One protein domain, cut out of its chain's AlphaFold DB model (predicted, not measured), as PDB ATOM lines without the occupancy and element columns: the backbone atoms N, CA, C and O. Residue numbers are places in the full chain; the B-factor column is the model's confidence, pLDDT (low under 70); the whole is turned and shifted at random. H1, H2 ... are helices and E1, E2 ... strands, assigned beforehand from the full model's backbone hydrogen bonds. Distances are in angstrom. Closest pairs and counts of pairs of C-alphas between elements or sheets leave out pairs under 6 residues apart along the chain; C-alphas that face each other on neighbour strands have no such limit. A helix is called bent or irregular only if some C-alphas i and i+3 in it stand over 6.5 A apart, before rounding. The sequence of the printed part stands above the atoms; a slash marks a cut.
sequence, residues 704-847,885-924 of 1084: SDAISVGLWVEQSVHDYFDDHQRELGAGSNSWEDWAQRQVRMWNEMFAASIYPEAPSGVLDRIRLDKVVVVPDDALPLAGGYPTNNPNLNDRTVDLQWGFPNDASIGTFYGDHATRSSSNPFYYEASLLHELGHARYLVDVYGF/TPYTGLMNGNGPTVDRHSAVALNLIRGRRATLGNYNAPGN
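What this domain is: This is residues 704 to 847 and 885 to 924 of the 1084 residues of the protein "CARDB domain-containing protein" of Sorangium cellulosum (strain So ce56) (UniProt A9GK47). A small parallel sheet of three strands, E2, E1 and E3, has its helices over one face: the long H2 covers the edge strand E2, H1 stands up at the end of the strands, and H4 packs on the other edge strand, E3. Long loops make much of the rest, with H6 and the short H3 and H5 outside the sheet. The 184 printed residues follow the order E1 H1 H2 E2 E3 H3 H4 H5 H6, mixed in class, with under half of them, 81, in named elements. The whole is compact, with a radius of gyration of the C-alphas of 16.0 A, and rounded, spanning 45 by 37 by 34 A.

Where its parts are: E1, residues 707 to 714, begins at C-alpha 707 (15.135, 45.952, 3.984) and is 23.6 A long. H1, residues 715 to 728, is 20.8 A long and irregular: C-alphas 723 and 726 are 7.5 A apart. H2, residues 735 to 752, is 25.9 A long and begins at C-alpha 735 (34.226, 39.755, 7.788). E2, residues 766 to 774, is 23.2 A long. E3 is residues 799 to 803, H3 809 to 812, H4 829 to 838 and H5 844 to 847. H6, residues 900 to 908, ends at C-alpha 908 (7.569, 51.112, -6.739).

How they stand to each other: The inner strand E1 is parallel to E2 at 22 degrees, with N 711 and O 770 at 2.9 A, and to E3 at 15 degrees, with N 712 and O 801 at 2.9 A; both pairs of atoms are within hydrogen-bond range. E1, H1 H2 and E2 form a strand-helix-strand unit, two parallel neighbour strands joined through helices, with a right-handed crossover. H1, H2 and H4 on one face of the sheet give two layers, one of helices and one of strands. H2 runs along the strands, at 23 degrees to E2 on the local plane and at a height over the sheet of 8.8 A. H1 stands up from the sheet, its line rising 62 degrees. H2 touches H1 with residues 735 to 738 alone, closest at the C-alphas of Phe 721 and Trp 735, 5.0 A. The closest C-alphas of H4 and E3 are those of Ala 838 and Leu 799, 6.0 A apart. H6 is close but not clearly touching H2, with the C-alphas of Ala 903 and Phe 750 closest at 7.6 A. H3 is close but not clearly touching H1, with the C-alphas of Ile 809 and Val 717 closest at 7.2 A. H5 and H6 are only just apart, at 8.3 A. Each O i to N i+4 pair is within hydrogen-bond range in H2, H4 and H6, but 7 of 10 in H1; H3 and H5 are too short for such a pair.

The domain as a whole: The two C-alphas farthest apart, those of Pro 756 and Pro 775, are 47.3 A apart. Residues 848 to 884 are not printed, and C-alphas 847 and 885 are 5.8 A apart across the cut. The links H2 to E2, E2 to E3 and H3 to H4 are long. The mean pLDDT of the printed part is 93.4, and residue 807 is under 70.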
ATOM      1  N   SER A 704      15.099  51.975  10.690       96.62
ATOM      2  CA  SER A 704      14.103  51.076  11.284       96.62
ATOM      3  C   SER A 704      13.257  50.332  10.244       96.62
ATOM      4  O   SER A 704      12.905  49.171  10.458       96.62
ATOM      5  N   ASP A 705      12.966  50.971   9.108       95.69
ATOM      6  CA  ASP A 705      12.217  50.424   7.970       95.69
ATOM      7  C   ASP A 705      13.125  49.816   6.884       95.69
ATOM      8  O   ASP A 705      12.642  49.488   5.801       95.69
ATOM      9  N   ALA A 706      14.428  49.652   7.150       97.38
ATOM     10  CA  ALA A 706      15.356  49.078   6.182       97.38
ATOM     11  C   ALA A 706      14.991  47.630   5.808       97.38
ATOM     12  O   ALA A 706      14.588  46.819   6.650       97.38
ATOM     13  N   ILE A 707      15.204  47.302   4.538       97.75
ATOM     14  CA  ILE A 707      15.135  45.952   3.984       97.75
ATOM     15  C   ILE A 707      16.287  45.130   4.569       97.75
ATOM     16  O   ILE A 707      17.437  45.575   4.605       97.75
ATOM     17  N   SER A 708      15.968  43.940   5.065       97.75
ATOM     18  CA  SER A 708      16.927  43.097   5.781       97.75
ATOM     19  C   SER A 708      17.737  42.218   4.825       97.75
ATOM     20  O   SER A 708      17.160  41.510   4.002       97.75
ATOM     21  N   VAL A 709      19.067  42.231   4.951       98.44
ATOM     22  CA  VAL A 709      19.953  41.271   4.273       98.44
ATOM     23  C   VAL A 709      20.561  40.293   5.275       98.44
ATOM     24  O   VAL A 709      20.972  40.685   6.371       98.44
ATOM     25  N   GLY A 710      20.596  39.017   4.893       98.25
ATOM     26  CA  GLY A 710      21.316  37.957   5.584       98.25
ATOM     27  C   GLY A 710      22.446  37.404   4.722       98.25
ATOM     28  O   GLY A 710      22.250  37.166   3.531       98.25
ATOM     29  N   LEU A 711      23.614  37.188   5.321       98.44
ATOM     30  CA  LEU A 711      24.768  36.587   4.658       98.44
ATOM     31  C   LEU A 711      25.128  35.261   5.331       98.44
ATOM     32  O   LEU A 711      25.206  35.181   6.557       98.44
ATOM     33  N   TRP A 712      25.358  34.234   4.521       98.19
ATOM     34  CA  TRP A 712      25.848  32.929   4.954       98.19
ATOM     35  C   TRP A 712      27.275  32.767   4.465       98.19
ATOM     36  O   TRP A 712      27.532  32.951   3.283       98.19
ATOM     37  N   VAL A 713      28.201  32.445   5.352       97.94
ATOM     38  CA  VAL A 713      29.626  32.413   5.028       97.94
ATOM     39  C   VAL A 713      30.242  31.141   5.576       97.94
ATOM     40  O   VAL A 713      29.995  30.768   6.722       97.94
ATOM     41  N   GLU A 714      30.998  30.440   4.741       96.31
ATOM     42  CA  GLU A 714      31.764  29.278   5.180       96.31
ATOM     43  C   GLU A 714      32.987  29.708   5.999       96.31
ATOM     44  O   GLU A 714      33.542  30.789   5.786       96.31
ATOM     45  N   GLN A 715      33.372  28.886   6.975       90.50
ATOM     46  CA  GLN A 715      34.329  29.240   8.024       90.50
ATOM     47  C   GLN A 715      35.652  29.762   7.458       90.50
ATOM     48  O   GLN A 715      36.129  30.798   7.899       90.50
ATOM     49  N   SER A 716      36.217  29.114   6.443       85.75
ATOM     50  CA  SER A 716      37.484  29.548   5.838       85.75
ATOM     51  C   SER A 716      37.393  30.896   5.117       85.75
ATOM     52  O   SER A 716      38.364  31.651   5.119       85.75
ATOM     53  N   VAL A 717      36.246  31.235   4.518       93.12
ATOM     54  CA  VAL A 717      36.018  32.564   3.932       93.12
ATOM     55  C   VAL A 717      35.937  33.597   5.050       93.12
ATOM     56  O   VAL A 717      36.545  34.660   4.953       93.12
ATOM     57  N   HIS A 718      35.204  33.284   6.120       91.94
ATOM     58  CA  HIS A 718      35.089  34.146   7.294       91.94
ATOM     59  C   HIS A 718      36.477  34.428   7.902       91.94
ATOM     60  O   HIS A 718      36.883  35.590   7.999       91.94
ATOM     61  N   ASP A 719      37.247  33.369   8.157       84.06
ATOM     62  CA  ASP A 719      38.605  33.416   8.704       84.06
ATOM     63  C   ASP A 719      39.569  34.186   7.783       84.06
ATOM     64  O   ASP A 719      40.382  34.982   8.252       84.06
ATOM     65  N   TYR A 720      39.448  34.031   6.459       86.00
ATOM     66  CA  TYR A 720      40.270  34.761   5.489       86.00
ATOM     67  C   TYR A 720      40.118  36.281   5.623       86.00
ATOM     68  O   TYR A 720      41.099  37.030   5.585       86.00
ATOM     69  N   PHE A 721      38.883  36.768   5.769       91.50
ATOM     70  CA  PHE A 721      38.637  38.198   5.946       91.50
ATOM     71  C   PHE A 721      39.137  38.679   7.305       91.50
ATOM     72  O   PHE A 721      39.743  39.748   7.385       91.50
ATOM     73  N   ASP A 722      38.951  37.873   8.341       83.31
ATOM     74  CA  ASP A 722      39.476  38.111   9.684       83.31
ATOM     75  C   ASP A 722      41.017  38.206   9.714       83.31
ATOM     76  O   ASP A 722      41.593  38.998  10.473       83.31
ATOM     77  N   ASP A 723      41.696  37.450   8.853       80.25
ATOM     78  CA  ASP A 723      43.150  37.455   8.731       80.25
ATOM     79  C   ASP A 723      43.693  38.626   7.909       80.25
ATOM     80  O   ASP A 723      44.799  39.099   8.191       80.25
ATOM     81  N   HIS A 724      42.936  39.130   6.932       83.50
ATOM     82  CA  HIS A 724      43.476  40.046   5.924       83.50
ATOM     83  C   HIS A 724      42.825  41.431   5.866       83.50
ATOM     84  O   HIS A 724      43.469  42.365   5.390       83.50
ATOM     85  N   GLN A 725      41.603  41.643   6.368       87.12
ATOM     86  CA  GLN A 725      40.905  42.933   6.198       87.12
ATOM     87  C   GLN A 725      41.681  44.124   6.771       87.12
ATOM     88  O   GLN A 725      41.723  45.188   6.148       87.12
ATOM     89  N   ARG A 726      42.389  43.928   7.892       80.31
ATOM     90  CA  ARG A 726      43.226  44.971   8.512       80.31
ATOM     91  C   ARG A 726      44.316  45.513   7.578       80.31
ATOM     92  O   ARG A 726      44.712  46.668   7.705       80.31
ATOM     93  N   GLU A 727      44.803  44.707   6.631       82.56
ATOM     94  CA  GLU A 727      45.869  45.093   5.694       82.56
ATOM     95  C   GLU A 727      45.413  46.211   4.743       82.56
ATOM     96  O   GLU A 727      46.233  47.007   4.279       82.56
ATOM     97  N   LEU A 728      44.098  46.347   4.541       83.19
ATOM     98  CA  LEU A 728      43.490  47.378   3.703       83.19
ATOM     99  C   LEU A 728      43.566  48.765   4.356       83.19
ATOM    100  O   LEU A 728      43.473  49.798   3.682       83.19
ATOM    101  N   GLY A 729      43.696  48.805   5.688       79.38
ATOM    102  CA  GLY A 729      43.702  50.011   6.520       79.38
ATOM    103  C   GLY A 729      42.417  50.844   6.433       79.38
ATOM    104  O   GLY A 729      42.426  52.028   6.767       79.38
ATOM    105  N   ALA A 730      41.324  50.282   5.915       81.25
ATOM    106  CA  ALA A 730      40.074  51.000   5.654       81.25
ATOM    107  C   ALA A 730      39.203  51.198   6.912       81.25
ATOM    108  O   ALA A 730      38.029  51.531   6.775       81.25
ATOM    109  N   GLY A 731      39.760  50.983   8.112       74.75
ATOM    110  CA  GLY A 731      38.991  50.915   9.358       74.75
ATOM    111  C   GLY A 731      38.082  49.685   9.399       74.75
ATOM    112  O   GLY A 731      36.944  49.770   9.837       74.75
ATOM    113  N   SER A 732      38.544  48.576   8.821       77.06
ATOM    114  CA  SER A 732      37.836  47.298   8.791       77.06
ATOM    115  C   SER A 732      38.838  46.191   9.045       77.06
ATOM    116  O   SER A 732      39.909  46.205   8.436       77.06
ATOM    117  N   ASN A 733      38.506  45.247   9.913       84.25
ATOM    118  CA  ASN A 733      39.446  44.211  10.337       84.25
ATOM    119  C   ASN A 733      38.854  42.793  10.363       84.25
ATOM    120  O   ASN A 733      39.536  41.866  10.795       84.25
ATOM    121  N   SER A 734      37.611  42.644   9.912       88.44
ATOM    122  CA  SER A 734      36.836  41.409  10.000       88.44
ATOM    123  C   SER A 734      35.904  41.232   8.806       88.44
ATOM    124  O   SER A 734      35.652  42.167   8.032       88.44
ATOM    125  N   TRP A 735      35.346  40.027   8.690       94.06
ATOM    126  CA  TRP A 735      34.226  39.755   7.788       94.06
ATOM    127  C   TRP A 735      33.047  40.712   8.017       94.06
ATOM    128  O   TRP A 735      32.496  41.266   7.061       94.06
ATOM    129  N   GLU A 736      32.661  40.939   9.277       93.56
ATOM    130  CA  GLU A 736      31.510  41.779   9.615       93.56
ATOM    131  C   GLU A 736      31.708  43.231   9.161       93.56
ATOM    132  O   GLU A 736      30.804  43.820   8.562       93.56
ATOM    133  N   ASP A 737      32.906  43.788   9.351       92.75
ATOM    134  CA  ASP A 737      33.227  45.137   8.881       92.75
ATOM    135  C   ASP A 737      33.156  45.261   7.361       92.75
ATOM    136  O   ASP A 737      32.641  46.253   6.827       92.75
ATOM    137  N   TRP A 738      33.680  44.256   6.652       95.69
ATOM    138  CA  TRP A 738      33.598  44.205   5.198       95.69
ATOM    139  C   TRP A 738      32.140  44.160   4.732       95.69
ATOM    140  O   TRP A 738      31.755  44.955   3.869       95.69
ATOM    141  N   ALA A 739      31.317  43.299   5.332       96.94
ATOM    142  CA  ALA A 739      29.903  43.167   4.995       96.94
ATOM    143  C   ALA A 739      29.136  44.473   5.256       96.94
ATOM    144  O   ALA A 739      28.380  44.942   4.400       96.94
ATOM    145  N   GLN A 740      29.384  45.123   6.399       95.56
ATOM    146  CA  GLN A 740      28.788  46.424   6.702       95.56
ATOM    147  C   GLN A 740      29.230  47.515   5.737       95.56
ATOM    148  O   GLN A 740      28.430  48.372   5.357       95.56
ATOM    149  N   ARG A 741      30.491  47.490   5.296       95.31
ATOM    150  CA  ARG A 741      30.979  48.414   4.273       95.31
ATOM    151  C   ARG A 741      30.218  48.244   2.959       95.31
ATOM    152  O   ARG A 741      29.824  49.259   2.388       95.31
ATOM    153  N   GLN A 742      29.941  47.010   2.526       97.12
ATOM    154  CA  GLN A 742      29.124  46.771   1.326       97.12
ATOM    155  C   GLN A 742      27.718  47.369   1.478       97.12
ATOM    156  O   GLN A 742      27.242  48.068   0.581       97.12
ATOM    157  N   VAL A 743      27.072  47.168   2.633       97.56
ATOM    158  CA  VAL A 743      25.736  47.722   2.920       97.56
ATOM    159  C   VAL A 743      25.742  49.254   2.945       97.56
ATOM    160  O   VAL A 743      24.869  49.875   2.334       97.56
ATOM    161  N   ARG A 744      26.736  49.882   3.592       95.75
ATOM    162  CA  ARG A 744      26.884  51.349   3.602       95.75
ATOM    163  C   ARG A 744      27.037  51.906   2.192       95.75
ATOM    164  O   ARG A 744      26.275  52.789   1.809       95.75
ATOM    165  N   MET A 745      27.944  51.335   1.397       96.06
ATOM    166  CA  MET A 745      28.149  51.748   0.006       96.06
ATOM    167  C   MET A 745      26.873  51.577  -0.825       96.06
ATOM    168  O   MET A 745      26.564  52.417  -1.669       96.06
ATOM    169  N   TRP A 746      26.081  50.531  -0.574       97.38
ATOM    170  CA  TRP A 746      24.811  50.353  -1.276       97.38
ATOM    171  C   TRP A 746      23.774  51.420  -0.917       97.38
ATOM    172  O   TRP A 746      23.133  51.984  -1.806       97.38
ATOM    173  N   ASN A 747      23.665  51.771   0.365       98.00
ATOM    174  CA  ASN A 747      22.801  52.856   0.826       98.00
ATOM    175  C   ASN A 747      23.246  54.233   0.304       98.00
ATOM    176  O   ASN A 747      22.397  55.054  -0.047       98.00
ATOM    177  N   GLU A 748      24.554  54.476   0.199       96.88
ATOM    178  CA  GLU A 748      25.112  55.679  -0.432       96.88
ATOM    179  C   GLU A 748      24.733  55.748  -1.916       96.88
ATOM    180  O   GLU A 748      24.245  56.781  -2.381       96.88
ATOM    181  N   MET A 749      24.857  54.635  -2.651       96.81
ATOM    182  CA  MET A 749      24.403  54.550  -4.043       96.81
ATOM    183  C   MET A 749      22.901  54.831  -4.160       96.81
ATOM    184  O   MET A 749      22.485  55.596  -5.030       96.81
ATOM    185  N   PHE A 750      22.082  54.262  -3.276       97.81
ATOM    186  CA  PHE A 750      20.641  54.514  -3.229       97.81
ATOM    187  C   PHE A 750      20.313  55.992  -3.015       97.81
ATOM    188  O   PHE A 750      19.501  56.548  -3.757       97.81
ATOM    189  N   ALA A 751      20.969  56.647  -2.058       97.50
ATOM    190  CA  ALA A 751      20.793  58.073  -1.804       97.50
ATOM    191  C   ALA A 751      21.238  58.942  -2.992       97.50
ATOM    192  O   ALA A 751      20.562  59.911  -3.332       97.50
ATOM    193  N   ALA A 752      22.341  58.578  -3.652       97.19
ATOM    194  CA  ALA A 752      22.917  59.335  -4.764       97.19
ATOM    195  C   ALA A 752      22.155  59.191  -6.096       97.19
ATOM    196  O   ALA A 752      22.395  59.961  -7.027       97.19
ATOM    197  N   SER A 753      21.239  58.226  -6.211       96.94
ATOM    198  CA  SER A 753      20.546  57.879  -7.464       96.94
ATOM    199  C   SER A 753      19.372  58.810  -7.783       96.94
ATOM    200  O   SER A 753      18.224  58.380  -7.903       96.94
ATOM    201  N   ILE A 754      19.665  60.107  -7.885       97.56
ATOM    202  CA  ILE A 754      18.685  61.184  -8.052       97.56
ATOM    203  C   ILE A 754      18.378  61.414  -9.535       97.56
ATOM    204  O   ILE A 754      19.254  61.753 -10.333       97.56
ATOM    205  N   TYR A 755      17.099  61.300  -9.887       96.94
ATOM    206  CA  TYR A 755      16.580  61.481 -11.247       96.94
ATOM    207  C   TYR A 755      15.241  62.233 -11.225       96.94
ATOM    208  O   TYR A 755      14.618  62.305 -10.169       96.94
ATOM    209  N   PRO A 756      14.726  62.747 -12.362       96.00
ATOM    210  CA  PRO A 756      13.427  63.429 -12.386       96.00
ATOM    211  C   PRO A 756      12.266  62.606 -11.794       96.00
ATOM    212  O   PRO A 756      11.391  63.161 -11.141       96.00
ATOM    213  N   GLU A 757      12.265  61.285 -11.988       95.56
ATOM    214  CA  GLU A 757      11.264  60.350 -11.447       95.56
ATOM    215  C   GLU A 757      11.632  59.786 -10.066       95.56
ATOM    216  O   GLU A 757      10.801  59.157  -9.415       95.56
ATOM    217  N   ALA A 758      12.867  60.003  -9.614       97.19
ATOM    218  CA  ALA A 758      13.373  59.594  -8.307       97.19
ATOM    219  C   ALA A 758      14.125  60.772  -7.654       97.19
ATOM    220  O   ALA A 758      15.338  60.697  -7.451       97.19
ATOM    221  N   PRO A 759      13.444  61.899  -7.360       97.38
ATOM    222  CA  PRO A 759      14.104  63.139  -6.937       97.38
ATOM    223  C   PRO A 759      14.769  63.044  -5.556       97.38
ATOM    224  O   PRO A 759      15.595  63.884  -5.215       97.38
ATOM    225  N   SER A 760      14.428  62.024  -4.769       97.38
ATOM    226  CA  SER A 760      15.008  61.746  -3.447       97.38
ATOM    227  C   SER A 760      15.881  60.487  -3.441       97.38
ATOM    228  O   SER A 760      16.112  59.902  -2.383       97.38
ATOM    229  N   GLY A 761      16.328  60.040  -4.618       97.94
ATOM    230  CA  GLY A 761      17.034  58.775  -4.769       97.94
ATOM    231  C   GLY A 761      16.113  57.560  -4.654       97.94
ATOM    232  O   GLY A 761      14.883  57.653  -4.761       97.94
ATOM    233  N   VAL A 762      16.722  56.402  -4.410       98.25
ATOM    234  CA  VAL A 762      16.006  55.207  -3.953       98.25
ATOM    235  C   VAL A 762      15.575  55.438  -2.508       98.25
ATOM    236  O   VAL A 762      16.369  55.869  -1.672       98.25
ATOM    237  N   LEU A 763      14.307  55.170  -2.210       97.06
ATOM    238  CA  LEU A 763      13.697  55.466  -0.918       97.06
ATOM    239  C   LEU A 763      13.937  54.365   0.118       97.06
ATOM    240  O   LEU A 763      13.949  54.665   1.310       97.06
ATOM    241  N   ASP A 764      14.131  53.117  -0.309       97.19
ATOM    242  CA  ASP A 764      14.531  52.021   0.577       97.19
ATOM    243  C   ASP A 764      15.981  52.170   1.040       97.19
ATOM    244  O   ASP A 764      16.814  52.819   0.403       97.19
ATOM    245  N   ARG A 765      16.275  51.540   2.174       97.81
ATOM    246  CA  ARG A 765      17.619  51.367   2.723       97.81
ATOM    247  C   ARG A 765      17.797  49.904   3.093       97.81
ATOM    248  O   ARG A 765      16.809  49.200   3.290       97.81
ATOM    249  N   ILE A 766      19.036  49.445   3.137       98.19
ATOM    250  CA  ILE A 766      19.411  48.071   3.456       98.19
ATOM    251  C   ILE A 766      20.062  48.052   4.835       98.19
ATOM    252  O   ILE A 766      20.843  48.948   5.159       98.19
ATOM    253  N   ARG A 767      19.775  47.024   5.635       98.00
ATOM    254  CA  ARG A 767      20.532  46.726   6.856       98.00
ATOM    255  C   ARG A 767      20.991  45.276   6.857       98.00
ATOM    256  O   ARG A 767      20.213  44.387   6.508       98.00
ATOM    257  N   LEU A 768      22.227  45.043   7.289       98.25
ATOM    258  CA  LEU A 768      22.690  43.702   7.625       98.25
ATOM    259  C   LEU A 768      21.985  43.263   8.910       98.25
ATOM    260  O   LEU A 768      22.200  43.851   9.966       98.25
ATOM    261  N   ASP A 769      21.111  42.269   8.800       97.62
ATOM    262  CA  ASP A 769      20.307  41.764   9.919       97.62
ATOM    263  C   ASP A 769      20.868  40.432  10.441       97.62
ATOM    264  O   ASP A 769      20.686  40.083  11.610       97.62
ATOM    265  N   LYS A 770      21.586  39.692   9.584       96.75
ATOM    266  CA  LYS A 770      22.039  38.334   9.880       96.75
ATOM    267  C   LYS A 770      23.380  38.007   9.221       96.75
ATOM    268  O   LYS A 770      23.541  38.188   8.019       96.75
ATOM    269  N   VAL A 771      24.297  37.448  10.004       97.50
ATOM    270  CA  VAL A 771      25.507  36.763   9.530       97.50
ATOM    271  C   VAL A 771      25.479  35.351  10.104       97.50
ATOM    272  O   VAL A 771      25.305  35.180  11.311       97.50
ATOM    273  N   VAL A 772      25.581  34.337   9.247       97.31
ATOM    274  CA  VAL A 772      25.594  32.924   9.646       97.31
ATOM    275  C   VAL A 772      26.895  32.300   9.172       97.31
ATOM    276  O   VAL A 772      27.061  32.062   7.978       97.31
ATOM    277  N   VAL A 773      27.794  32.025  10.114       95.56
ATOM    278  CA  VAL A 773      29.013  31.261   9.839       95.56
ATOM    279  C   VAL A 773      28.680  29.773   9.888       95.56
ATOM    280  O   VAL A 773      28.032  29.309  10.831       95.56
ATOM    281  N   VAL A 774      29.073  29.031   8.858       93.25
ATOM    282  CA  VAL A 774      28.842  27.586   8.734       93.25
ATOM    283  C   VAL A 774      30.154  26.868   8.405       93.25
ATOM    284  O   VAL A 774      31.088  27.517   7.939       93.25
ATOM    285  N   PRO A 775      30.269  25.550   8.639       92.81
ATOM    286  CA  PRO A 775      31.445  24.801   8.202       92.81
ATOM    287  C   PRO A 775      31.674  24.922   6.690       92.81
ATOM    288  O   PRO A 775      30.720  25.108   5.936       92.81
ATOM    289  N   ASP A 776      32.923  24.769   6.257       88.19
ATOM    290  CA  ASP A 776      33.253  24.644   4.834       88.19
ATOM    291  C   ASP A 776      32.462  23.505   4.170       88.19
ATOM    292  O   ASP A 776      32.174  22.482   4.798       88.19
ATOM    293  N   ASP A 777      32.100  23.711   2.904       91.75
ATOM    294  CA  ASP A 777      31.257  22.843   2.074       91.75
ATOM    295  C   ASP A 777      29.825  22.611   2.610       91.75
ATOM    296  O   ASP A 777      29.108  21.724   2.132       91.75
ATOM    297  N   ALA A 778      29.370  23.384   3.606       93.19
ATOM    298  CA  ALA A 778      28.018  23.250   4.150       93.19
ATOM    299  C   ALA A 778      26.947  23.933   3.289       93.19
ATOM    300  O   ALA A 778      25.766  23.588   3.403       93.19
ATOM    301  N   LEU A 779      27.305  24.921   2.463       95.81
ATOM    302  CA  LEU A 779      26.330  25.621   1.634       95.81
ATOM    303  C   LEU A 779      25.990  24.815   0.363       95.81
ATOM    304  O   LEU A 779      26.878  24.281  -0.298       95.81
ATOM    305  N   PRO A 780      24.706  24.756  -0.049       96.81
ATOM    306  CA  PRO A 780      23.546  25.379   0.582       96.81
ATOM    307  C   PRO A 780      22.962  24.525   1.723       96.81
ATOM    308  O   PRO A 780      22.867  23.303   1.634       96.81
ATOM    309  N   LEU A 781      22.434  25.187   2.751       94.81
ATOM    310  CA  LEU A 781      21.839  24.551   3.932       94.81
ATOM    311  C   LEU A 781      20.470  23.910   3.674       94.81
ATOM    312  O   LEU A 781      20.045  23.029   4.419       94.81
ATOM    313  N   ALA A 782      19.735  24.383   2.665       92.06
ATOM    314  CA  ALA A 782      18.364  23.947   2.411       92.06
ATOM    315  C   ALA A 782      18.022  23.931   0.915       92.06
ATOM    316  O   ALA A 782      17.072  24.581   0.482       92.06
ATOM    317  N   GLY A 783      18.790  23.178   0.121       84.44
ATOM    318  CA  GLY A 783      18.625  23.109  -1.337       84.44
ATOM    319  C   GLY A 783      18.980  24.422  -2.048       84.44
ATOM    320  O   GLY A 783      19.318  25.411  -1.409       84.44
ATOM    321  N   GLY A 784      18.909  24.434  -3.381       90.12
ATOM    322  CA  GLY A 784      19.333  25.586  -4.187       90.12
ATOM    323  C   GLY A 784      20.823  25.555  -4.540       90.12
ATOM    324  O   GLY A 784      21.390  24.482  -4.745       90.12
ATOM    325  N   TYR A 785      21.429  26.733  -4.649       94.25
ATOM    326  CA  TYR A 785      22.838  26.973  -4.940       94.25
ATOM    327  C   TYR A 785      23.538  27.568  -3.710       94.25
ATOM    328  O   TYR A 785      22.936  28.406  -3.034       94.25
ATOM    329  N   PRO A 786      24.815  27.213  -3.460       95.19
ATOM    330  CA  PRO A 786      25.575  27.722  -2.318       95.19
ATOM    331  C   PRO A 786      25.604  29.252  -2.208       95.19
ATOM    332  O   PRO A 786      25.640  29.775  -1.103       95.19
ATOM    333  N   THR A 787      25.566  29.966  -3.339       94.56
ATOM    334  CA  THR A 787      25.623  31.434  -3.400       94.56
ATOM    335  C   THR A 787      24.244  32.083  -3.418       94.56
ATOM    336  O   THR A 787      23.900  32.853  -2.531       94.56
ATOM    337  N   ASN A 788      23.433  31.790  -4.434       93.19
ATOM    338  CA  ASN A 788      22.252  32.595  -4.736       93.19
ATOM    339  C   ASN A 788      21.120  32.415  -3.723       93.19
ATOM    340  O   ASN A 788      20.330  33.329  -3.515       93.19
ATOM    341  N   ASN A 789      21.019  31.225  -3.141       93.44
ATOM    342  CA  ASN A 789      19.959  30.791  -2.242       93.44
ATOM    343  C   ASN A 789      20.545  29.813  -1.211       93.44
ATOM    344  O   ASN A 789      20.175  28.637  -1.207       93.44
ATOM    345  N   PRO A 790      21.449  30.295  -0.333       96.31
ATOM    346  CA  PRO A 790      22.160  29.458   0.633       96.31
ATOM    347  C   PRO A 790      21.215  28.769   1.615       96.31
ATOM    348  O   PRO A 790      21.559  27.726   2.165       96.31
ATOM    349  N   ASN A 791      20.022  29.325   1.853       96.88
ATOM    350  CA  ASN A 791      19.012  28.711   2.698       96.88
ATOM    351  C   ASN A 791      17.588  29.063   2.231       96.88
ATOM    352  O   ASN A 791      17.015  30.081   2.626       96.88
ATOM    353  N   LEU A 792      16.961  28.189   1.434       94.25
ATOM    354  CA  LEU A 792      15.576  28.388   0.973       94.25
ATOM    355  C   LEU A 792      14.528  28.371   2.099       94.25
ATOM    356  O   LEU A 792      13.408  28.844   1.892       94.25
ATOM    357  N   ASN A 793      14.867  27.836   3.274       95.31
ATOM    358  CA  ASN A 793      13.958  27.818   4.417       95.31
ATOM    359  C   ASN A 793      13.940  29.153   5.170       95.31
ATOM    360  O   ASN A 793      13.007  29.391   5.936       95.31
ATOM    361  N   ASP A 794      14.935  30.024   4.977       96.25
ATOM    362  CA  ASP A 794      14.976  31.306   5.672       96.25
ATOM    363  C   ASP A 794      14.134  32.362   4.949       96.25
ATOM    364  O   ASP A 794      14.495  32.863   3.881       96.25
ATOM    365  N   ARG A 795      13.004  32.721   5.564       96.56
ATOM    366  CA  ARG A 795      12.122  33.811   5.122       96.56
ATOM    367  C   ARG A 795      12.165  35.026   6.042       96.56
ATOM    368  O   ARG A 795      11.424  35.982   5.825       96.56
ATOM    369  N   THR A 796      13.035  35.012   7.047       97.38
ATOM    370  CA  THR A 796      13.120  36.078   8.047       97.38
ATOM    371  C   THR A 796      13.783  37.336   7.495       97.38
ATOM    372  O   THR A 796      13.432  38.440   7.916       97.38
ATOM    373  N   VAL A 797      14.668  37.177   6.502       97.69
ATOM    374  CA  VAL A 797      15.337  38.266   5.774       97.69
ATOM    375  C   VAL A 797      14.741  38.492   4.383       97.69
ATOM    376  O   VAL A 797      14.168  37.586   3.777       97.69
ATOM    377  N   ASP A 798      14.883  39.705   3.855       97.94
ATOM    378  CA  ASP A 798      14.373  40.098   2.534       97.94
ATOM    379  C   ASP A 798      15.339  39.814   1.390       97.94
ATOM    380  O   ASP A 798      14.907  39.707   0.243       97.94
ATOM    381  N   LEU A 799      16.626  39.697   1.708       98.25
ATOM    382  CA  LEU A 799      17.709  39.419   0.779       98.25
ATOM    383  C   LEU A 799      18.649  38.387   1.412       98.25
ATOM    384  O   LEU A 799      18.990  38.516   2.589       98.25
ATOM    385  N   GLN A 800      19.076  37.383   0.651       97.50
ATOM    386  CA  GLN A 800      20.074  36.406   1.087       97.50
ATOM    387  C   GLN A 800      21.181  36.197   0.054       97.50
ATOM    388  O   GLN A 800      20.925  36.237  -1.150       97.50
ATOM    389  N   TRP A 801      22.395  35.943   0.544       98.00
ATOM    390  CA  TRP A 801      23.531  35.518  -0.271       98.00
ATOM    391  C   TRP A 801      24.492  34.632   0.522       98.00
ATOM    392  O   TRP A 801      24.646  34.805   1.734       98.00
ATOM    393  N   GLY A 802      25.114  33.677  -0.163       97.31
ATOM    394  CA  GLY A 802      26.071  32.734   0.396       97.31
ATOM    395  C   GLY A 802      27.483  32.908  -0.156       97.31
ATOM    396  O   GLY A 802      27.672  33.249  -1.324       97.31
ATOM    397  N   PHE A 803      28.471  32.637   0.689       97.44
ATOM    398  CA  PHE A 803      29.896  32.698   0.384       97.44
ATOM    399  C   PHE A 803      30.529  31.335   0.686       97.44
ATOM    400  O   PHE A 803      30.981  31.114   1.813       97.44
ATOM    401  N   PRO A 804      30.493  30.400  -0.282       95.56
ATOM    402  CA  PRO A 804      31.131  29.100  -0.133       95.56
ATOM    403  C   PRO A 804      32.657  29.225  -0.179       95.56
ATOM    404  O   PRO A 804      33.194  30.133  -0.821       95.56
ATOM    405  N   ASN A 805      33.350  28.282   0.451       88.19
ATOM    406  CA  ASN A 805      34.777  28.099   0.297       88.19
ATOM    407  C   ASN A 805      35.060  27.627  -1.134       88.19
ATOM    408  O   ASN A 805      34.746  26.497  -1.508       88.19
ATOM    409  N   ASP A 806      35.649  28.490  -1.959       81.44
ATOM    410  CA  ASP A 806      36.172  28.082  -3.254       81.44
ATOM    411  C   ASP A 806      37.672  28.370  -3.364       81.44
ATOM    412  O   ASP A 806      38.231  29.271  -2.735       81.44
ATOM    413  N   ALA A 807      38.357  27.603  -4.215       64.75
ATOM    414  CA  ALA A 807      39.802  27.725  -4.418       64.75
ATOM    415  C   ALA A 807      40.246  29.101  -4.970       64.75
ATOM    416  O   ALA A 807      41.441  29.334  -5.159       64.75
ATOM    417  N   SER A 808      39.307  29.999  -5.283       76.88
ATOM    418  CA  SER A 808      39.554  31.305  -5.876       76.88
ATOM    419  C   SER A 808      39.468  32.467  -4.891       76.88
ATOM    420  O   SER A 808      39.840  33.566  -5.297       76.88
ATOM    421  N   ILE A 809      39.097  32.257  -3.620       80.69
ATOM    422  CA  ILE A 809      39.037  33.318  -2.589       80.69
ATOM    423  C   ILE A 809      40.318  34.154  -2.590       80.69
ATOM    424  O   ILE A 809      40.266  35.356  -2.836       80.69
ATOM    425  N   GLY A 810      41.481  33.507  -2.458       76.75
ATOM    426  CA  GLY A 810      42.782  34.187  -2.452       76.75
ATOM    427  C   GLY A 810      43.161  34.870  -3.773       76.75
ATOM    428  O   GLY A 810      44.112  35.643  -3.823       76.75
ATOM    429  N   THR A 811      42.440  34.594  -4.863       86.75
ATOM    430  CA  THR A 811      42.628  35.262  -6.160       86.75
ATOM    431  C   THR A 811      41.642  36.409  -6.350       86.75
ATOM    432  O   THR A 811      42.040  37.485  -6.789       86.75
ATOM    433  N   PHE A 812      40.362  36.193  -6.047       91.44
ATOM    434  CA  PHE A 812      39.314  37.194  -6.211       91.44
ATOM    435  C   PHE A 812      39.459  38.302  -5.169       91.44
ATOM    436  O   PHE A 812      39.487  39.474  -5.527       91.44
ATOM    437  N   TYR A 813      39.668  37.926  -3.910       93.69
ATOM    438  CA  TYR A 813      39.846  38.827  -2.775       93.69
ATOM    439  C   TYR A 813      41.321  39.092  -2.426       93.69
ATOM    440  O   TYR A 813      41.601  39.704  -1.404       93.69
ATOM    441  N   GLY A 814      42.270  38.673  -3.270       90.56
ATOM    442  CA  GLY A 814      43.712  38.699  -2.971       90.56
ATOM    443  C   GLY A 814      44.396  40.073  -2.967       90.56
ATOM    444  O   GLY A 814      45.578  40.165  -2.643       90.56
ATOM    445  N   ASP A 815      43.702  41.150  -3.352       88.56
ATOM    446  CA  ASP A 815      44.231  42.516  -3.242       88.56
ATOM    447  C   ASP A 815      43.878  43.103  -1.869       88.56
ATOM    448  O   ASP A 815      42.831  43.719  -1.678       88.56
ATOM    449  N   HIS A 816      44.767  42.919  -0.896       91.88
ATOM    450  CA  HIS A 816      44.525  43.376   0.475       91.88
ATOM    451  C   HIS A 816      44.946  44.821   0.735       91.88
ATOM    452  O   HIS A 816      44.756  45.307   1.840       91.88
ATOM    453  N   ALA A 817      45.534  45.515  -0.242       84.81
ATOM    454  CA  ALA A 817      46.166  46.815  -0.010       84.81
ATOM    455  C   ALA A 817      45.425  47.979  -0.685       84.81
ATOM    456  O   ALA A 817      45.565  49.132  -0.266       84.81
ATOM    457  N   THR A 818      44.639  47.713  -1.733       90.00
ATOM    458  CA  THR A 818      44.088  48.775  -2.583       90.00
ATOM    459  C   THR A 818      42.642  49.126  -2.235       90.00
ATOM    460  O   THR A 818      41.721  48.343  -2.461       90.00
ATOM    461  N   ARG A 819      42.387  50.362  -1.790       92.12
ATOM    462  CA  ARG A 819      41.022  50.896  -1.601       92.12
ATOM    463  C   ARG A 819      40.451  51.422  -2.918       92.12
ATOM    464  O   ARG A 819      40.502  52.618  -3.191       92.12
ATOM    465  N   SER A 820      39.950  50.519  -3.754       91.44
ATOM    466  CA  SER A 820      39.399  50.837  -5.078       91.44
ATOM    467  C   SER A 820      38.052  50.159  -5.296       91.44
ATOM    468  O   SER A 820      37.860  49.023  -4.873       91.44
ATOM    469  N   SER A 821      37.149  50.802  -6.041       88.75
ATOM    470  CA  SER A 821      35.893  50.188  -6.504       88.75
ATOM    471  C   SER A 821      36.099  49.028  -7.489       88.75
ATOM    472  O   SER A 821      35.153  48.329  -7.830       88.75
ATOM    473  N   SER A 822      37.329  48.809  -7.959       90.31
ATOM    474  CA  SER A 822      37.704  47.628  -8.744       90.31
ATOM    475  C   SER A 822      38.185  46.451  -7.890       90.31
ATOM    476  O   SER A 822      38.440  45.386  -8.443       90.31
ATOM    477  N   ASN A 823      38.392  46.651  -6.585       94.06
ATOM    478  CA  ASN A 823      38.872  45.621  -5.673       94.06
ATOM    479  C   ASN A 823      37.686  45.047  -4.874       94.06
ATOM    480  O   ASN A 823      37.194  45.751  -3.989       94.06
ATOM    481  N   PRO A 824      37.256  43.792  -5.106       94.00
ATOM    482  CA  PRO A 824      36.137  43.185  -4.376       94.00
ATOM    483  C   PRO A 824      36.410  43.024  -2.874       94.00
ATOM    484  O   PRO A 824      35.477  43.021  -2.071       94.00
ATOM    485  N   PHE A 825      37.680  42.994  -2.454       95.00
ATOM    486  CA  PHE A 825      38.038  42.998  -1.034       95.00
ATOM    487  C   PHE A 825      37.727  44.339  -0.351       95.00
ATOM    488  O   PHE A 825      37.529  44.391   0.863       95.00
ATOM    489  N   TYR A 826      37.622  45.428  -1.121       95.00
ATOM    490  CA  TYR A 826      37.143  46.734  -0.659       95.00
ATOM    491  C   TYR A 826      35.649  46.932  -0.959       95.00
ATOM    492  O   TYR A 826      34.875  47.185  -0.035       95.00
ATOM    493  N   TYR A 827      35.246  46.783  -2.222       94.88
ATOM    494  CA  TYR A 827      33.888  46.974  -2.738       94.88
ATOM    495  C   TYR A 827      33.541  45.882  -3.755       94.88
ATOM    496  O   TYR A 827      34.139  45.817  -4.831       94.88
ATOM    497  N   GLU A 828      32.544  45.058  -3.442       95.19
ATOM    498  CA  GLU A 828      32.115  43.954  -4.293       95.19
ATOM    499  C   GLU A 828      30.863  44.322  -5.104       95.19
ATOM    500  O   GLU A 828      29.724  44.054  -4.721       95.19
ATOM    501  N   ALA A 829      31.077  44.929  -6.276       94.44
ATOM    502  CA  ALA A 829      29.992  45.319  -7.181       94.44
ATOM    503  C   ALA A 829      29.113  44.132  -7.622       94.44
ATOM    504  O   ALA A 829      27.908  44.303  -7.796       94.44
ATOM    505  N   SER A 830      29.711  42.946  -7.803       94.06
ATOM    506  CA  SER A 830      28.997  41.718  -8.172       94.06
ATOM    507  C   SER A 830      27.982  41.327  -7.108       94.06
ATOM    508  O   SER A 830      26.819  41.151  -7.437       94.06
ATOM    509  N   LEU A 831      28.367  41.292  -5.832       95.94
ATOM    510  CA  LEU A 831      27.447  40.983  -4.736       95.94
ATOM    511  C   LEU A 831      26.211  41.889  -4.766       95.94
ATOM    512  O   LEU A 831      25.078  41.415  -4.715       95.94
ATOM    513  N   LEU A 832      26.417  43.201  -4.880       96.94
ATOM    514  CA  LEU A 832      25.314  44.162  -4.868       96.94
ATOM    515  C   LEU A 832      24.432  44.048  -6.121       96.94
ATOM    516  O   LEU A 832      23.221  44.247  -6.035       96.94
ATOM    517  N   HIS A 833      25.020  43.709  -7.271       97.12
ATOM    518  CA  HIS A 833      24.295  43.414  -8.508       97.12
ATOM    519  C   HIS A 833      23.359  42.213  -8.330       97.12
ATOM    520  O   HIS A 833      22.160  42.311  -8.590       97.12
ATOM    521  N   GLU A 834      23.883  41.121  -7.781       96.44
ATOM    522  CA  GLU A 834      23.120  39.897  -7.547       96.44
ATOM    523  C   GLU A 834      22.027  40.083  -6.479       96.44
ATOM    524  O   GLU A 834      20.890  39.627  -6.644       96.44
ATOM    525  N   LEU A 835      22.313  40.834  -5.410       97.50
ATOM    526  CA  LEU A 835      21.303  41.236  -4.426       97.50
ATOM    527  C   LEU A 835      20.238  42.169  -5.035       97.50
ATOM    528  O   LEU A 835      19.088  42.170  -4.589       97.50
ATOM    529  N   GLY A 836      20.575  42.918  -6.088       96.88
ATOM    530  CA  GLY A 836      19.621  43.667  -6.905       96.88
ATOM    531  C   GLY A 836      18.572  42.763  -7.558       96.88
ATOM    532  O   GLY A 836      17.382  43.092  -7.531       96.88
ATOM    533  N   HIS A 837      18.970  41.587  -8.054       97.00
ATOM    534  CA  HIS A 837      18.033  40.583  -8.569       97.00
ATOM    535  C   HIS A 837      17.138  39.999  -7.480       97.00
ATOM    536  O   HIS A 837      15.926  39.889  -7.680       97.00
ATOM    537  N   ALA A 838      17.695  39.690  -6.304       96.25
ATOM    538  CA  ALA A 838      16.897  39.298  -5.139       96.25
ATOM    539  C   ALA A 838      15.863  40.386  -4.771       96.25
ATOM    540  O   ALA A 838      14.746  40.078  -4.351       96.25
ATOM    541  N   ARG A 839      16.185  41.660  -5.044       95.38
ATOM    542  CA  ARG A 839      15.287  42.819  -4.935       95.38
ATOM    543  C   ARG A 839      14.532  43.161  -6.236       95.38
ATOM    544  O   ARG A 839      14.144  44.306  -6.442       95.38
ATOM    545  N   TYR A 840      14.247  42.156  -7.068       91.44
ATOM    546  CA  TYR A 840      13.364  42.180  -8.251       91.44
ATOM    547  C   TYR A 840      13.938  42.813  -9.525       91.44
ATOM    548  O   TYR A 840      13.269  42.760 -10.564       91.44
ATOM    549  N   LEU A 841      15.122  43.420  -9.485       96.94
ATOM    550  CA  LEU A 841      15.675  44.116 -10.647       96.94
ATOM    551  C   LEU A 841      16.135  43.135 -11.724       96.94
ATOM    552  O   LEU A 841      16.706  42.096 -11.419       96.94
ATOM    553  N   VAL A 842      15.916  43.479 -12.992       97.19
ATOM    554  CA  VAL A 842      16.473  42.729 -14.130       97.19
ATOM    555  C   VAL A 842      17.825  43.286 -14.550       97.19
ATOM    556  O   VAL A 842      18.143  44.440 -14.265       97.19
ATOM    557  N   ASP A 843      18.581  42.497 -15.305       97.06
ATOM    558  CA  ASP A 843      19.756  42.991 -16.014       97.06
ATOM    559  C   ASP A 843      19.366  43.984 -17.102       97.06
ATOM    560  O   ASP A 843      18.838  43.618 -18.153       97.06
ATOM    561  N   VAL A 844      19.689  45.262 -16.921       96.81
ATOM    562  CA  VAL A 844      19.398  46.256 -17.963       96.81
ATOM    563  C   VAL A 844      20.304  46.071 -19.185       96.81
ATOM    564  O   VAL A 844      19.889  46.369 -20.307       96.81
ATOM    565  N   TYR A 845      21.487  45.458 -19.027       95.94
ATOM    566  CA  TYR A 845      22.304  45.052 -20.179       95.94
ATOM    567  C   TYR A 845      21.607  43.981 -21.037       95.94
ATOM    568  O   TYR A 845      21.934  43.814 -22.214       95.94
ATOM    569  N   GLY A 846      20.583  43.305 -20.508       95.25
ATOM    570  CA  GLY A 846      19.713  42.422 -21.269       95.25
ATOM    571  C   GLY A 846      18.876  43.143 -22.334       95.25
ATOM    572  O   GLY A 846      18.281  42.474 -23.180       95.25
ATOM    573  N   PHE A 847      18.835  44.483 -22.362       97.25
ATOM    574  CA  PHE A 847      18.260  45.272 -23.465       97.25
ATOM    575  C   PHE A 847      19.275  45.613 -24.571       97.25
ATOM    576  O   PHE A 847      18.919  46.199 -25.598       97.25
ATOM    577  N   THR A 885      21.873  49.640 -24.361       95.25
ATOM    578  CA  THR A 885      20.902  50.379 -23.547       95.25
ATOM    579  C   THR A 885      21.505  51.718 -23.085       95.25
ATOM    580  O   THR A 885      22.719  51.793 -22.865       95.25
ATOM    581  N   PRO A 886      20.714  52.803 -22.960       92.38
ATOM    582  CA  PRO A 886      21.223  54.070 -22.437       92.38
ATOM    583  C   PRO A 886      21.470  54.039 -20.919       92.38
ATOM    584  O   PRO A 886      22.088  54.966 -20.396       92.38
ATOM    585  N   TYR A 887      20.984  53.019 -20.206       94.50
ATOM    586  CA  TYR A 887      21.141  52.916 -18.758       94.50
ATOM    587  C   TYR A 887      22.515  52.356 -18.388       94.50
ATOM    588  O   TYR A 887      22.926  51.288 -18.831       94.50
ATOM    589  N   THR A 888      23.227  53.091 -17.538       89.50
ATOM    590  CA  THR A 888      24.533  52.702 -17.000       89.50
ATOM    591  C   THR A 888      24.447  52.605 -15.486       89.50
ATOM    592  O   THR A 888      23.951  53.530 -14.845       89.50
ATOM    593  N   GLY A 889      24.950  51.520 -14.908       92.31
ATOM    594  CA  GLY A 889      24.980  51.333 -13.462       92.31
ATOM    595  C   GLY A 889      25.113  49.868 -13.079       92.31
ATOM    596  O   GLY A 889      25.532  49.043 -13.894       92.31
ATOM    597  N   LEU A 890      24.723  49.562 -11.846       94.06
ATOM    598  CA  LEU A 890      24.845  48.264 -11.199       94.06
ATOM    599  C   LEU A 890      24.227  47.162 -12.058       94.06
ATOM    600  O   LEU A 890      24.937  46.243 -12.444       94.06
ATOM    601  N   MET A 891      22.970  47.314 -12.488       96.69
ATOM    602  CA  MET A 891      22.272  46.325 -13.328       96.69
ATOM    603  C   MET A 891      22.768  46.270 -14.784       96.69
ATOM    604  O   MET A 891      22.318  45.437 -15.564       96.69
ATOM    605  N   ASN A 892      23.682  47.162 -15.182       94.31
ATOM    606  CA  ASN A 892      24.368  47.127 -16.479       94.31
ATOM    607  C   ASN A 892      25.797  46.553 -16.364       94.31
ATOM    608  O   ASN A 892      26.560  46.627 -17.324       94.31
ATOM    609  N   GLY A 893      26.197  46.069 -15.181       87.75
ATOM    610  CA  GLY A 893      27.565  45.623 -14.890       87.75
ATOM    611  C   GLY A 893      28.588  46.759 -14.734       87.75
ATOM    612  O   GLY A 893      29.784  46.499 -14.666       87.75
ATOM    613  N   ASN A 894      28.134  48.017 -14.664       83.31
ATOM    614  CA  ASN A 894      28.966  49.225 -14.618       83.31
ATOM    615  C   ASN A 894      28.792  49.976 -13.281       83.31
ATOM    616  O   ASN A 894      28.543  51.182 -13.284       83.31
ATOM    617  N   GLY A 895      28.857  49.274 -12.140       76.38
ATOM    618  CA  GLY A 895      28.845  49.910 -10.810       76.38
ATOM    619  C   GLY A 895      29.933  50.997 -10.662       76.38
ATOM    620  O   GLY A 895      30.874  51.022 -11.460       76.38
ATOM    621  N   PRO A 896      29.852  51.911  -9.674       88.50
ATOM    622  CA  PRO A 896      29.011  51.869  -8.475       88.50
ATOM    623  C   PRO A 896      27.870  52.911  -8.492       88.50
ATOM    624  O   PRO A 896      27.846  53.837  -7.684       88.50
ATOM    625  N   THR A 897      26.912  52.801  -9.415       92.44
ATOM    626  CA  THR A 897      25.714  53.670  -9.445       92.44
ATOM    627  C   THR A 897      24.454  52.847  -9.676       92.44
ATOM    628  O   THR A 897      24.520  51.843 -10.377       92.44
ATOM    629  N   VAL A 898      23.290  53.261  -9.165       96.81
ATOM    630  CA  VAL A 898      21.999  52.681  -9.582       96.81
ATOM    631  C   VAL A 898      21.417  53.567 -10.674       96.81
ATOM    632  O   VAL A 898      21.297  54.774 -10.496       96.81
ATOM    633  N   ASP A 899      21.108  52.984 -11.832       97.06
ATOM    634  CA  ASP A 899      20.595  53.740 -12.970       97.06
ATOM    635  C   ASP A 899      19.151  54.221 -12.747       97.06
ATOM    636  O   ASP A 899      18.433  53.751 -11.861       97.06
ATOM    637  N   ARG A 900      18.703  55.145 -13.601       97.00
ATOM    638  CA  ARG A 900      17.371  55.757 -13.532       97.00
ATOM    639  C   ARG A 900      16.227  54.748 -13.526       97.00
ATOM    640  O   ARG A 900      15.284  54.931 -12.762       97.00
ATOM    641  N   HIS A 901      16.259  53.740 -14.393       97.56
ATOM    642  CA  HIS A 901      15.154  52.787 -14.514       97.56
ATOM    643  C   HIS A 901      15.092  51.890 -13.278       97.56
ATOM    644  O   HIS A 901      14.033  51.783 -12.660       97.56
ATOM    645  N   SER A 902      16.246  51.372 -12.849       97.94
ATOM    646  CA  SER A 902      16.381  50.588 -11.618       97.94
ATOM    647  C   SER A 902      15.961  51.375 -10.371       97.94
ATOM    648  O   SER A 902      15.250  50.845  -9.519       97.94
ATOM    649  N   ALA A 903      16.333  52.655 -10.265       97.94
ATOM    650  CA  ALA A 903      15.977  53.496  -9.121       97.94
ATOM    651  C   ALA A 903      14.458  53.703  -8.996       97.94
ATOM    652  O   ALA A 903      13.899  53.600  -7.901       97.94
ATOM    653  N   VAL A 904      13.768  53.950 -10.117       97.81
ATOM    654  CA  VAL A 904      12.303  54.079 -10.119       97.81
ATOM    655  C   VAL A 904      11.645  52.734  -9.814       97.81
ATOM    656  O   VAL A 904      10.731  52.696  -8.993       97.81
ATOM    657  N   ALA A 905      12.141  51.634 -10.391       97.81
ATOM    658  CA  ALA A 905      11.626  50.293 -10.125       97.81
ATOM    659  C   ALA A 905      11.705  49.922  -8.632       97.81
ATOM    660  O   ALA A 905      10.724  49.434  -8.070       97.81
ATOM    661  N   LEU A 906      12.821  50.230  -7.960       97.81
ATOM    662  CA  LEU A 906      12.960  50.049  -6.509       97.81
ATOM    663  C   LEU A 906      11.949  50.899  -5.723       97.81
ATOM    664  O   LEU A 906      11.351  50.419  -4.760       97.81
ATOM    665  N   ASN A 907      11.683  52.135  -6.155       97.75
ATOM    666  CA  ASN A 907      10.712  53.008  -5.490       97.75
ATOM    667  C   ASN A 907       9.259  52.511  -5.598       97.75
ATOM    668  O   ASN A 907       8.469  52.773  -4.690       97.75
ATOM    669  N   LEU A 908       8.899  51.739  -6.632       95.75
ATOM    670  CA  LEU A 908       7.569  51.112  -6.739       95.75
ATOM    671  C   LEU A 908       7.318  50.078  -5.636       95.75
ATOM    672  O   LEU A 908       6.173  49.856  -5.223       95.75
ATOM    673  N   ILE A 909       8.392  49.435  -5.174       95.81
ATOM    674  CA  ILE A 909       8.364  48.392  -4.150       95.81
ATOM    675  C   ILE A 909       8.872  48.875  -2.791       95.81
ATOM    676  O   ILE A 909       9.073  48.045  -1.904       95.81
ATOM    677  N   ARG A 910       9.015  50.192  -2.601       95.56
ATOM    678  CA  ARG A 910       9.447  50.796  -1.336       95.56
ATOM    679  C   ARG A 910       8.690  50.210  -0.144       95.56
ATOM    680  O   ARG A 910       7.458  50.157  -0.151       95.56
ATOM    681  N   GLY A 911       9.430  49.801   0.882       94.56
ATOM    682  CA  GLY A 911       8.903  49.255   2.132       94.56
ATOM    683  C   GLY A 911       8.224  47.892   1.993       94.56
ATOM    684  O   GLY A 911       7.718  47.366   2.980       94.56
ATOM    685  N   ARG A 912       8.186  47.289   0.797       96.31
ATOM    686  CA  ARG A 912       7.637  45.942   0.603       96.31
ATOM    687  C   ARG A 912       8.676  44.892   0.986       96.31
ATOM    688  O   ARG A 912       9.752  44.876   0.383       96.31
ATOM    689  N   ARG A 913       8.316  43.981   1.894       97.12
ATOM    690  CA  ARG A 913       9.067  42.738   2.135       97.12
ATOM    691  C   ARG A 913       9.140  41.889   0.852       97.12
ATOM    692  O   ARG A 913       8.382  42.113  -0.101       97.12
ATOM    693  N   ALA A 914      10.030  40.898   0.825       97.00
ATOM    694  CA  ALA A 914      10.034  39.867  -0.219       97.00
ATOM    695  C   ALA A 914       8.666  39.147  -0.322       97.00
ATOM    696  O   ALA A 914       7.906  39.100   0.640       97.00
ATOM    697  N   THR A 915       8.312  38.596  -1.493       96.31
ATOM    698  CA  THR A 915       7.014  37.891  -1.662       96.31
ATOM    699  C   THR A 915       7.104  36.587  -2.432       96.31
ATOM    700  O   THR A 915       6.375  35.660  -2.104       96.31
ATOM    701  N   LEU A 916       7.985  36.474  -3.427       96.38
ATOM    702  CA  LEU A 916       8.179  35.247  -4.209       96.38
ATOM    703  C   LEU A 916       9.644  34.786  -4.173       96.38
ATOM    704  O   LEU A 916      10.168  34.288  -5.164       96.38
ATOM    705  N   GLY A 917      10.304  34.987  -3.032       95.25
ATOM    706  CA  GLY A 917      11.721  34.692  -2.825       95.25
ATOM    707  C   GLY A 917      12.503  35.924  -2.376       95.25
ATOM    708  O   GLY A 917      12.173  37.049  -2.746       95.25
ATOM    709  N   ASN A 918      13.532  35.684  -1.571       96.69
ATOM    710  CA  ASN A 918      14.524  36.649  -1.081       96.69
ATOM    711  C   ASN A 918      15.920  36.384  -1.685       96.69
ATOM    712  O   ASN A 918      16.931  36.801  -1.134       96.69
ATOM    713  N   TYR A 919      15.980  35.642  -2.791       95.62
ATOM    714  CA  TYR A 919      17.197  35.122  -3.416       95.62
ATOM    715  C   TYR A 919      17.232  35.444  -4.912       95.62
ATOM    716  O   TYR A 919      16.190  35.741  -5.497       95.62
ATOM    717  N   ASN A 920      18.402  35.341  -5.553       94.19
ATOM    718  CA  ASN A 920      18.504  35.509  -7.004       94.19
ATOM    719  C   ASN A 920      18.169  34.195  -7.761       94.19
ATOM    720  O   ASN A 920      18.912  33.221  -7.663       94.19
ATOM    721  N   ALA A 921      17.112  34.092  -8.569       92.19
ATOM    722  CA  ALA A 921      16.083  35.091  -8.865       92.19
ATOM    723  C   ALA A 921      14.769  34.780  -8.125       92.19
ATOM    724  O   ALA A 921      14.389  33.605  -8.037       92.19
ATOM    725  N   PRO A 922      14.024  35.799  -7.657       95.12
ATOM    726  CA  PRO A 922      12.695  35.600  -7.104       95.12
ATOM    727  C   PRO A 922      11.678  35.360  -8.230       95.12
ATOM    728  O   PRO A 922      11.871  35.763  -9.379       95.12
ATOM    729  N   GLY A 923      10.536  34.754  -7.904       94.81
ATOM    730  CA  GLY A 923       9.481  34.420  -8.870       94.81
ATOM    731  C   GLY A 923       8.800  35.621  -9.545       94.81
ATOM    732  O   GLY A 923       8.039  35.436 -10.489       94.81
ATOM    733  N   ASN A 924       9.055  36.845  -9.081       94.50
ATOM    734  CA  ASN A 924       8.570  38.104  -9.662       94.50
ATOM    735  C   ASN A 924       9.690  39.030 -10.154       94.50
ATOM    736  O   ASN A 924       9.469  40.237 -10.294       94.50
TER     737      ASN A 924